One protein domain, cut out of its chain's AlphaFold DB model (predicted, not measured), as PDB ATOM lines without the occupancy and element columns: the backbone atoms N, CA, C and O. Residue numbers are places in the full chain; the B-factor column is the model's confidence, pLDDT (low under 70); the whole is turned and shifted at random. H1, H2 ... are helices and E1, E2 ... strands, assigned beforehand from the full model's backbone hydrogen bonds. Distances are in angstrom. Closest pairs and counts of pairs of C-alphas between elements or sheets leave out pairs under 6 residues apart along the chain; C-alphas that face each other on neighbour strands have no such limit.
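AT A GLANCE: This is residues 6 to 85 of the 234 residues of an uncharacterized protein of Polyangium sp. SDU3-1 (UniProt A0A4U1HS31). A strongly twisted sheet of five strands has H1 packed over one face, while H2 grazes the sheet with residues 73 to 76 and runs away from it. H1 and H2 lie far from the middle of the domain, near which E5 and E4 lie, and a long lead-in without a named element, residues 6 to 18, comes before edge strand E1. The printed part has 80 residues, with two named helices and five named strands in the order E1 H1 E2 E3 E4 E5 H2; the sheet runs E1 E5 E4 E3 E2, antiparallel throughout, and the class is mixed, helices and strands. The whole is compact, with a radius of gyration of the C-alphas of 12.1 A, and rounded, spanning 36 by 28 by 25 A.

HOW THE PARTS SIT: Start at edge strand E1, residues 19 to 22, and its antiparallel neighbour E5, residues 67 to 70, where N 20 and O 69 are 2.8 A apart, within hydrogen-bond range. Next look at E4, residues 58 to 62: it is antiparallel to E5 at 169 degrees, with N 70 and O 58 at 2.7 A. Beside it is E3, residues 48 to 53, with N 61 and O 49 at 2.7 A. The other edge strand is E2, residues 36 to 38, where N 52 and O 37 are 2.8 A apart. E2, E3, E4 and E5 form a meander, each strand the antiparallel neighbour of the one before, in three hairpins. H1, residues 24 to 32, is on the sheet at a height over the sheet of 8.5 A; it lies over E4 and only just over E5, on which 3 of its 9 C-alphas fall. It runs slantwise to the strands, at 38 degrees to E4 on the local plane, and its closest C-alphas to E4 are those of Ala 27 and Leu 61, 7.0 A. H2, residues 73 to 84, only grazes the sheet with residues 73 to 76; the C-alphas of Leu 58 and Arg 73, the closest of E4 and H2, are 5.2 A apart. H1 and H2 are apart, and in both each O i to N i+4 pair is within hydrogen-bond range.

IN THESE COORDINATES: Find C-alpha 19 at (199.991, 189.994, 145.495), where E1 begins its 9.5 A. H1 measures 12.4 A from Lys 24 to Ala 32, and E2 6.8 A. E3 is the longest strand, 16.2 A from Cys 48 at (188.953, 197.956, 137.635) to Ser 53. E4 measures 12.5 A and E5 10.1 A. H2 runs 16.2 A, from Arg 73 to C-alpha 84 at (209.459, 201.725, 132.659).

THE WHOLE: The C-alphas farthest apart are those of Ala 32 and Lys 85, 36.9 A. The printed part has no cut and no long link; E2 to E3 is short and the others are tight. The mean pLDDT of the printed part is 92.0, and no printed residue is under 70.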
ATOM      1  N   ARG A   6     195.431 187.531 153.023       92.69
ATOM      2  CA  ARG A   6     196.829 187.858 153.328       92.69
ATOM      3  C   ARG A   6     197.599 186.668 153.899       92.69
ATOM      4  O   ARG A   6     198.812 186.578 153.728       92.69
ATOM      5  N   ASN A   7     196.883 185.721 154.508       92.81
ATOM      6  CA  ASN A   7     197.456 184.503 155.083       92.81
ATOM      7  C   ASN A   7     197.715 183.410 154.032       92.81
ATOM      8  O   ASN A   7     198.326 182.385 154.336       92.81
ATOM      9  N   ARG A   8     197.262 183.600 152.785       92.69
ATOM     10  CA  ARG A   8     197.519 182.666 151.680       92.69
ATOM     11  C   ARG A   8     198.920 182.874 151.101       92.69
ATOM     12  O   ARG A   8     199.529 183.934 151.236       92.69
ATOM     13  N   ARG A   9     199.420 181.876 150.365       90.44
ATOM     14  CA  ARG A   9     200.624 182.045 149.538       90.44
ATOM     15  C   ARG A   9     200.353 183.105 148.452       90.44
ATOM     16  O   ARG A   9     199.330 182.990 147.773       90.44
ATOM     17  N   PRO A  10     201.233 184.107 148.265       91.31
ATOM     18  CA  PRO A  10     201.069 185.092 147.199       91.31
ATOM     19  C   PRO A  10     201.086 184.443 145.806       91.31
ATOM     20  O   PRO A  10     201.709 183.400 145.592       91.31
ATOM     21  N   SER A  11     200.356 185.048 144.870       82.12
ATOM     22  CA  SER A  11     200.052 184.502 143.543       82.12
ATOM     23  C   SER A  11     201.071 184.854 142.457       82.12
ATOM     24  O   SER A  11     200.986 184.314 141.356       82.12
ATOM     25  N   ASN A  12     201.989 185.778 142.722       80.50
ATOM     26  CA  ASN A  12     202.930 186.311 141.741       80.50
ATOM     27  C   ASN A  12     204.314 185.630 141.799       80.50
ATOM     28  O   ASN A  12     204.642 184.898 142.734       80.50
ATOM     29  N   ALA A  13     205.123 185.858 140.759       71.94
ATOM     30  CA  ALA A  13     206.483 185.334 140.654       71.94
ATOM     31  C   ALA A  13     207.444 186.000 141.659       71.94
ATOM     32  O   ALA A  13     207.252 187.145 142.072       71.94
ATOM     33  N   LYS A  14     208.510 185.279 142.031       74.25
ATOM     34  CA  LYS A  14     209.572 185.787 142.914       74.25
ATOM     35  C   LYS A  14     210.232 187.018 142.274       74.25
ATOM     36  O   LYS A  14     210.629 186.955 141.117       74.25
ATOM     37  N   GLY A  15     210.364 188.109 143.032       79.00
ATOM     38  CA  GLY A  15     210.972 189.367 142.565       79.00
ATOM     39  C   GLY A  15     209.983 190.424 142.056       79.00
ATOM     40  O   GLY A  15     210.410 191.525 141.704       79.00
ATOM     41  N   TRP A  16     208.680 190.122 142.049       88.38
ATOM     42  CA  TRP A  16     207.614 191.079 141.745       88.38
ATOM     43  C   TRP A  16     206.839 191.505 143.000       88.38
ATOM     44  O   TRP A  16     206.875 190.797 144.008       88.38
ATOM     45  N   ALA A  17     206.096 192.617 142.919       92.06
ATOM     46  CA  ALA A  17     205.335 193.170 144.044       92.06
ATOM     47  C   ALA A  17     204.289 192.177 144.563       92.06
ATOM     48  O   ALA A  17     203.413 191.749 143.805       92.06
ATOM     49  N   LYS A  18     204.404 191.785 145.838       95.12
ATOM     50  CA  LYS A  18     203.648 190.676 146.439       95.12
ATOM     51  C   LYS A  18     202.137 190.885 146.294       95.12
ATOM     52  O   LYS A  18     201.612 191.914 146.713       95.12
ATOM     53  N   SER A  19     201.434 189.888 145.752       96.12
ATOM     54  CA  SER A  19     199.991 189.994 145.495       96.12
ATOM     55  C   SER A  19     199.214 188.711 145.781       96.12
ATOM     56  O   SER A  19     199.776 187.619 145.754       96.12
ATOM     57  N   TRP A  20     197.896 188.821 145.929       96.38
ATOM     58  CA  TRP A  20     196.959 187.706 146.053       96.38
ATOM     59  C   TRP A  20     195.762 187.897 145.130       96.38
ATOM     60  O   TRP A  20     195.230 188.995 144.995       96.38
ATOM     61  N   SER A  21     195.284 186.800 144.544       94.88
ATOM     62  CA  SER A  21     194.011 186.802 143.830       94.88
ATOM     63  C   SER A  21     192.861 186.603 144.813       94.88
ATOM     64  O   SER A  21     192.763 185.547 145.445       94.88
ATOM     65  N   VAL A  22     191.957 187.574 144.904       96.31
ATOM     66  CA  VAL A  22     190.841 187.575 145.857       96.31
ATOM     67  C   VAL A  22     189.496 187.484 145.139       96.31
ATOM     68  O   VAL A  22     189.329 187.959 144.012       96.31
ATOM     69  N   THR A  23     188.528 186.805 145.749       94.69
ATOM     70  CA  THR A  23     187.164 186.741 145.213       94.69
ATOM     71  C   THR A  23     186.462 188.088 145.379       94.69
ATOM     72  O   THR A  23     186.859 188.929 146.183       94.69
ATOM     73  N   LYS A  24     185.356 188.282 144.655       93.94
ATOM     74  CA  LYS A  24     184.523 189.482 144.803       93.94
ATOM     75  C   LYS A  24     183.975 189.646 146.229       93.94
ATOM     76  O   LYS A  24     183.839 190.772 146.693       93.94
ATOM     77  N   SER A  25     183.647 188.548 146.915       94.12
ATOM     78  CA  SER A  25     183.178 188.594 148.306       94.12
ATOM     79  C   SER A  25     184.300 188.959 149.278       94.12
ATOM     80  O   SER A  25     184.081 189.802 150.139       94.12
ATOM     81  N   GLU A  26     185.500 188.400 149.098       95.88
ATOM     82  CA  GLU A  26     186.690 188.757 149.885       95.88
ATOM     83  C   GLU A  26     187.053 190.239 149.695       95.88
ATOM     84  O   GLU A  26     187.259 190.945 150.673       95.88
ATOM     85  N   ALA A  27     187.052 190.743 148.456       96.38
ATOM     86  CA  ALA A  27     187.326 192.153 148.167       96.38
ATOM     87  C   ALA A  27     186.320 193.102 148.840       96.38
ATOM     88  O   ALA A  27     186.705 194.123 149.402       96.38
ATOM     89  N   LYS A  28     185.026 192.753 148.827       95.25
ATOM     90  CA  LYS A  28     183.992 193.524 149.532       95.25
ATOM     91  C   LYS A  28     184.177 193.499 151.047       95.25
ATOM     92  O   LYS A  28     183.959 194.524 151.679       95.25
ATOM     93  N   ALA A  29     184.555 192.351 151.610       95.12
ATOM     94  CA  ALA A  29     184.831 192.232 153.037       95.12
ATOM     95  C   ALA A  29     186.010 193.125 153.445       95.12
ATOM     96  O   ALA A  29     185.874 193.876 154.402       95.12
ATOM     97  N   LEU A  30     187.094 193.134 152.657       95.69
ATOM     98  CA  LEU A  30     188.235 194.030 152.870       95.69
ATOM     99  C   LEU A  30     187.808 195.501 152.874       95.69
ATOM    100  O   LEU A  30     188.112 196.216 153.818       95.69
ATOM    101  N   LEU A  31     187.051 195.946 151.864       96.38
ATOM    102  CA  LEU A  31     186.563 197.331 151.803       96.38
ATOM    103  C   LEU A  31     185.651 197.691 152.988       96.38
ATOM    104  O   LEU A  31     185.640 198.839 153.427       96.38
ATOM    105  N   ALA A  32     184.902 196.719 153.516       96.12
ATOM    106  CA  ALA A  32     184.031 196.902 154.672       96.12
ATOM    107  C   ALA A  32     184.786 196.984 156.013       96.12
ATOM    108  O   ALA A  32     184.217 197.496 156.973       96.12
ATOM    109  N   GLU A  33     186.050 196.538 156.090       92.88
ATOM    110  CA  GLU A  33     186.913 196.720 157.276       92.88
ATOM    111  C   GLU A  33     187.193 198.210 157.565       92.88
ATOM    112  O   GLU A  33     187.574 198.561 158.679       92.88
ATOM    113  N   GLY A  34     186.956 199.095 156.587       89.25
ATOM    114  CA  GLY A  34     187.256 200.521 156.681       89.25
ATOM    115  C   GLY A  34     188.723 200.830 156.372       89.25
ATOM    116  O   GLY A  34     189.513 199.942 156.072       89.25
ATOM    117  N   GLY A  35     189.079 202.117 156.372       94.94
ATOM    118  CA  GLY A  35     190.452 202.555 156.088       94.94
ATOM    119  C   GLY A  35     190.869 202.465 154.618       94.94
ATOM    120  O   GLY A  35     192.045 202.623 154.324       94.94
ATOM    121  N   TRP A  36     189.932 202.233 153.692       98.00
ATOM    122  CA  TRP A  36     190.196 202.220 152.254       98.00
ATOM    123  C   TRP A  36     189.756 203.524 151.599       98.00
ATOM    124  O   TRP A  36     188.612 203.956 151.745       98.00
ATOM    125  N   THR A  37     190.645 204.111 150.809       97.88
ATOM    126  CA  THR A  37     190.359 205.275 149.968       97.88
ATOM    127  C   THR A  37     190.540 204.911 148.509       97.88
ATOM    128  O   THR A  37     191.395 204.097 148.170       97.88
ATOM    129  N   ARG A  38     189.745 205.514 147.626       97.31
ATOM    130  CA  ARG A  38     189.902 205.326 146.183       97.31
ATOM    131  C   ARG A  38     191.275 205.832 145.726       97.31
ATOM    132  O   ARG A  38     191.729 206.858 146.227       97.31
ATOM    133  N   ASP A  39     191.895 205.135 144.778       96.69
ATOM    134  CA  ASP A  39     193.198 205.484 144.201       96.69
ATOM    135  C   ASP A  39     193.075 205.777 142.694       96.69
ATOM    136  O   ASP A  39     193.229 204.874 141.868       96.69
ATOM    137  N   PRO A  40     192.809 207.042 142.314       95.00
ATOM    138  CA  PRO A  40     192.607 207.424 140.920       95.00
ATOM    139  C   PRO A  40     193.813 207.166 140.009       95.00
ATOM    140  O   PRO A  40     193.633 207.042 138.802       95.00
ATOM    141  N   GLU A  41     195.031 207.083 140.551       92.50
ATOM    142  CA  GLU A  41     196.237 206.827 139.749       92.50
ATOM    143  C   GLU A  41     196.311 205.375 139.263       92.50
ATOM    144  O   GLU A  41     196.917 205.084 138.230       92.50
ATOM    145  N   ASN A  42     195.689 204.460 140.008       90.94
ATOM    146  CA  ASN A  42     195.615 203.037 139.688       90.94
ATOM    147  C   ASN A  42     194.247 202.611 139.140       90.94
ATOM    148  O   ASN A  42     194.090 201.456 138.728       90.94
ATOM    149  N   ASP A  43     193.274 203.524 139.115       91.06
ATOM    150  CA  ASP A  43     191.967 203.303 138.512       91.06
ATOM    151  C   ASP A  43     192.095 203.038 137.007       91.06
ATOM    152  O   ASP A  43     192.826 203.699 136.268       91.06
ATOM    153  N   SER A  44     191.303 202.089 136.520       85.56
ATOM    154  CA  SER A  44     191.114 201.866 135.094       85.56
ATOM    155  C   SER A  44     189.628 201.877 134.799       85.56
ATOM    156  O   SER A  44     188.924 200.903 135.078       85.56
ATOM    157  N   ALA A  45     189.151 202.960 134.175       74.38
ATOM    158  CA  ALA A  45     187.732 203.179 133.883       74.38
ATOM    159  C   ALA A  45     187.053 201.977 133.197       74.38
ATOM    160  O   ALA A  45     185.859 201.730 133.386       74.38
ATOM    161  N   TYR A  46     187.815 201.184 132.444       70.19
ATOM    162  CA  TYR A  46     187.315 200.031 131.705       70.19
ATOM    163  C   TYR A  46     187.515 198.691 132.423       70.19
ATOM    164  O   TYR A  46     186.764 197.756 132.156       70.19
ATOM    165  N   VAL A  47     188.474 198.579 133.348       80.69
ATOM    166  CA  VAL A  47     188.935 197.273 133.856       80.69
ATOM    167  C   VAL A  47     188.668 197.087 135.352       80.69
ATOM    168  O   VAL A  47     188.149 196.040 135.762       80.69
ATOM    169  N   CYS A  48     188.998 198.079 136.180       91.62
ATOM    170  CA  CYS A  48     188.953 197.956 137.635       91.62
ATOM    171  C   CYS A  48     188.876 199.307 138.347       91.62
ATOM    172  O   CYS A  48     189.461 200.287 137.891       91.62
ATOM    173  N   ASP A  49     188.233 199.302 139.510       96.62
ATOM    174  CA  ASP A  49     188.365 200.367 140.503       96.62
ATOM    175  C   ASP A  49     189.520 200.014 141.455       96.62
ATOM    176  O   ASP A  49     189.705 198.844 141.803       96.62
ATOM    177  N   ALA A  50     190.312 200.994 141.865       97.38
ATOM    178  CA  ALA A  50     191.467 200.832 142.730       97.38
ATOM    179  C   ALA A  50     191.239 201.509 144.085       97.38
ATOM    180  O   ALA A  50     190.689 202.609 144.186       97.38
ATOM    181  N   TYR A  51     191.676 200.834 145.144       98.06
ATOM    182  CA  TYR A  51     191.570 201.316 146.515       98.06
ATOM    183  C   TYR A  51     192.872 201.072 147.259       98.06
ATOM    184  O   TYR A  51     193.474 200.011 147.115       98.06
ATOM    185  N   VAL A  52     193.269 202.021 148.096       98.12
ATOM    186  CA  VAL A  52     194.453 201.929 148.948       98.12
ATOM    187  C   VAL A  52     194.024 201.931 150.402       98.12
ATOM    188  O   VAL A  52     193.184 202.747 150.783       98.12
ATOM    189  N   SER A  53     194.564 201.009 151.198       97.94
ATOM    190  CA  SER A  53     194.322 200.987 152.640       97.94
ATOM    191  C   SER A  53     195.235 201.965 153.382       97.94
ATOM    192  O   SER A  53     196.289 202.359 152.885       97.94
ATOM    193  N   ASP A  54     194.880 202.299 154.616       97.31
ATOM    194  CA  ASP A  54     195.716 203.029 155.577       97.31
ATOM    195  C   ASP A  54     197.080 202.360 155.853       97.31
ATOM    196  O   ASP A  54     198.049 203.029 156.211       97.31
ATOM    197  N   ARG A  55     197.185 201.046 155.620       96.19
ATOM    198  CA  ARG A  55     198.431 200.259 155.681       96.19
ATOM    199  C   ARG A  55     199.253 200.316 154.390       96.19
ATOM    200  O   ARG A  55     200.323 199.714 154.326       96.19
ATOM    201  N   GLY A  56     198.760 200.998 153.358       97.00
ATOM    202  CA  GLY A  56     199.405 201.109 152.052       97.00
ATOM    203  C   GLY A  56     199.207 199.897 151.137       97.00
ATOM    204  O   GLY A  56     199.908 199.792 150.131       97.00
ATOM    205  N   GLU A  57     198.281 198.985 151.449       97.94
ATOM    206  CA  GLU A  57     197.901 197.886 150.548       97.94
ATOM    207  C   GLU A  57     197.110 198.447 149.358       97.94
ATOM    208  O   GLU A  57     196.399 199.434 149.513       97.94
ATOM    209  N   LEU A  58     197.185 197.812 148.185       98.00
ATOM    210  CA  LEU A  58     196.421 198.224 146.999       98.00
ATOM    211  C   LEU A  58     195.475 197.107 146.560       98.00
ATOM    212  O   LEU A  58     195.916 196.015 146.209       98.00
ATOM    213  N   LEU A  59     194.180 197.388 146.514       97.75
ATOM    214  CA  LEU A  59     193.154 196.495 145.993       97.75
ATOM    215  C   LEU A  59     192.705 196.970 144.609       97.75
ATOM    216  O   LEU A  59     192.108 198.033 144.478       97.75
ATOM    217  N   LEU A  60     192.926 196.140 143.589       96.75
ATOM    218  CA  LEU A  60     192.357 196.311 142.253       96.75
ATOM    219  C   LEU A  60     191.066 195.493 142.144       96.75
ATOM    220  O   LEU A  60     191.092 194.278 141.906       96.75
ATOM    221  N   LEU A  61     189.931 196.163 142.328       96.25
ATOM    222  CA  LEU A  61     188.588 195.608 142.240       96.25
ATOM    223  C   LEU A  61     188.157 195.492 140.772       96.25
ATOM    224  O   LEU A  61     187.613 196.407 140.158       96.25
ATOM    225  N   THR A  62     188.409 194.327 140.190       92.56
ATOM    226  CA  THR A  62     188.051 194.002 138.802       92.56
ATOM    227  C   THR A  62     186.537 193.936 138.592       92.56
ATOM    228  O   THR A  62     185.838 193.242 139.339       92.56
ATOM    229  N   LYS A  63     186.029 194.541 137.509       86.31
ATOM    230  CA  LYS A  63     184.602 194.446 137.122       86.31
ATOM    231  C   LYS A  63     184.183 193.015 136.771       86.31
ATOM    232  O   LYS A  63     183.064 192.593 137.072       86.31
ATOM    233  N   HIS A  64     185.109 192.254 136.185       82.75
ATOM    234  CA  HIS A  64     184.924 190.865 135.779       82.75
ATOM    235  C   HIS A  64     186.016 189.976 136.383       82.75
ATOM    236  O   HIS A  64     187.194 190.315 136.341       82.75
ATOM    237  N   GLY A  65     185.633 188.812 136.911       86.00
ATOM    238  CA  GLY A  65     186.584 187.828 137.431       86.00
ATOM    239  C   GLY A  65     187.053 188.092 138.866       86.00
ATOM    240  O   GLY A  65     186.274 188.520 139.720       86.00
ATOM    241  N   ARG A  66     188.311 187.726 139.145       91.25
ATOM    242  CA  ARG A  66     188.937 187.840 140.472       91.25
ATOM    243  C   ARG A  66     189.706 189.150 140.583       91.25
ATOM    244  O   ARG A  66     190.445 189.504 139.671       91.25
ATOM    245  N   SER A  67     189.582 189.794 141.735       95.69
ATOM    246  CA  SER A  67     190.317 191.008 142.079       95.69
ATOM    247  C   SER A  67     191.732 190.673 142.548       95.69
ATOM    248  O   SER A  67     192.049 189.507 142.816       95.69
ATOM    249  N   ILE A  68     192.597 191.680 142.628       96.06
ATOM    250  CA  ILE A  68     193.992 191.503 143.046       96.06
ATOM    251  C   ILE A  68     194.271 192.417 144.232       96.06
ATOM    252  O   ILE A  68     194.053 193.618 144.140       96.06
ATOM    253  N   LEU A  69     194.766 191.841 145.324       97.38
ATOM    254  CA  LEU A  69     195.278 192.573 146.478       97.38
ATOM    255  C   LEU A  69     196.805 192.571 146.413       97.38
ATOM    256  O   LEU A  69     197.399 191.498 146.392       97.38
ATOM    257  N   TYR A  70     197.438 193.735 146.400       97.25
ATOM    258  CA  TYR A  70     198.878 193.903 146.566       97.25
ATOM    259  C   TYR A  70     199.194 194.267 148.011       97.25
ATOM    260  O   TYR A  70     198.485 195.061 148.627       97.25
ATOM    261  N   ALA A  71     200.289 193.716 148.532       97.19
ATOM    262  CA  ALA A  71     200.751 193.989 149.890       97.19
ATOM    263  C   ALA A  71     201.186 195.451 150.085       97.19
ATOM    264  O   ALA A  71     201.133 195.954 151.201       97.19
ATOM    265  N   SER A  72     201.633 196.118 149.016       97.19
ATOM    266  CA  SER A  72     202.090 197.504 149.050       97.19
ATOM    267  C   SER A  72     201.893 198.186 147.693       97.19
ATOM    268  O   SER A  72     202.382 197.692 146.672       97.19
ATOM    269  N   ARG A  73     201.216 199.342 147.682       97.12
ATOM    270  CA  ARG A  73     201.145 200.254 146.528       97.12
ATOM    271  C   ARG A  73     202.536 200.734 146.127       97.12
ATOM    272  O   ARG A  73     202.907 200.618 144.967       97.12
ATOM    273  N   ALA A  74     203.325 201.182 147.104       96.94
ATOM    274  CA  ALA A  74     204.668 201.705 146.870       96.94
ATOM    275  C   ALA A  74     205.596 200.662 146.224       96.94
ATOM    276  O   ALA A  74     206.330 200.986 145.293       96.94
ATOM    277  N   GLU A  75     205.533 199.399 146.664       94.81
ATOM    278  CA  GLU A  75     206.302 198.314 146.039       94.81
ATOM    279  C   GLU A  75     205.864 198.078 144.582       94.81
ATOM    280  O   GLU A  75     206.709 197.891 143.703       94.81
ATOM    281  N   LEU A  76     204.554 198.107 144.298       94.62
ATOM    282  CA  LEU A  76     204.047 197.978 142.930       94.62
ATOM    283  C   LEU A  76     204.515 199.136 142.041       94.62
ATOM    284  O   LEU A  76     204.948 198.893 140.913       94.62
ATOM    285  N   ASP A  77     204.458 200.367 142.540       94.38
ATOM    286  CA  ASP A  77     204.879 201.557 141.802       94.38
ATOM    287  C   ASP A  77     206.385 201.543 141.538       94.38
ATOM    288  O   ASP A  77     206.807 201.778 140.406       94.38
ATOM    289  N   GLN A  78     207.197 201.139 142.521       93.94
ATOM    290  CA  GLN A  78     208.627 200.913 142.321       93.94
ATOM    291  C   GLN A  78     208.873 199.882 141.212       93.94
ATOM    292  O   GLN A  78     209.682 200.121 140.318       93.94
ATOM    293  N   LYS A  79     208.167 198.745 141.226       90.19
ATOM    294  CA  LYS A  79     208.328 197.703 140.197       90.19
ATOM    295  C   LYS A  79     207.895 198.174 138.813       90.19
ATOM    296  O   LYS A  79     208.526 197.818 137.817       90.19
ATOM    297  N   ARG A  80     206.847 198.994 138.732       88.19
ATOM    298  CA  ARG A  80     206.422 199.628 137.479       88.19
ATOM    299  C   ARG A  80     207.454 200.624 136.979       88.19
ATOM    300  O   ARG A  80     207.750 200.611 135.793       88.19
ATOM    301  N   GLU A  81     208.029 201.432 137.857       91.00
ATOM    302  CA  GLU A  81     209.067 202.397 137.500       91.00
ATOM    303  C   GLU A  81     210.359 201.701 137.048       91.00
ATOM    304  O   GLU A  81     210.910 202.024 135.998       91.00
ATOM    305  N   GLU A  82     210.795 200.662 137.764       87.94
ATOM    306  CA  GLU A  82     211.886 199.777 137.333       87.94
ATOM    307  C   GLU A  82     211.609 199.169 135.951       87.94
ATOM    308  O   GLU A  82     212.521 199.058 135.132       87.94
ATOM    309  N   SER A  83     210.357 198.794 135.672       80.19
ATOM    310  CA  SER A  83     209.948 198.273 134.367       80.19
ATOM    311  C   SER A  83     209.887 199.347 133.280       80.19
ATOM    312  O   SER A  83     210.184 199.024 132.138       80.19
ATOM    313  N   ARG A  84     209.508 200.589 133.601       80.75
ATOM    314  CA  ARG A  84     209.459 201.725 132.659       80.75
ATOM    315  C   ARG A  84     210.846 202.213 132.258       80.75
ATOM    316  O   ARG A  84     211.019 202.701 131.150       80.75
ATOM    317  N   LYS A  85     211.828 202.075 133.154       82.81
ATOM    318  CA  LYS A  85     213.242 202.369 132.872       82.81
ATOM    319  C   LYS A  85     213.868 201.381 131.897       82.81
ATOM    320  O   LYS A  85     214.901 201.686 131.308       82.81
TER     321      LYS A  85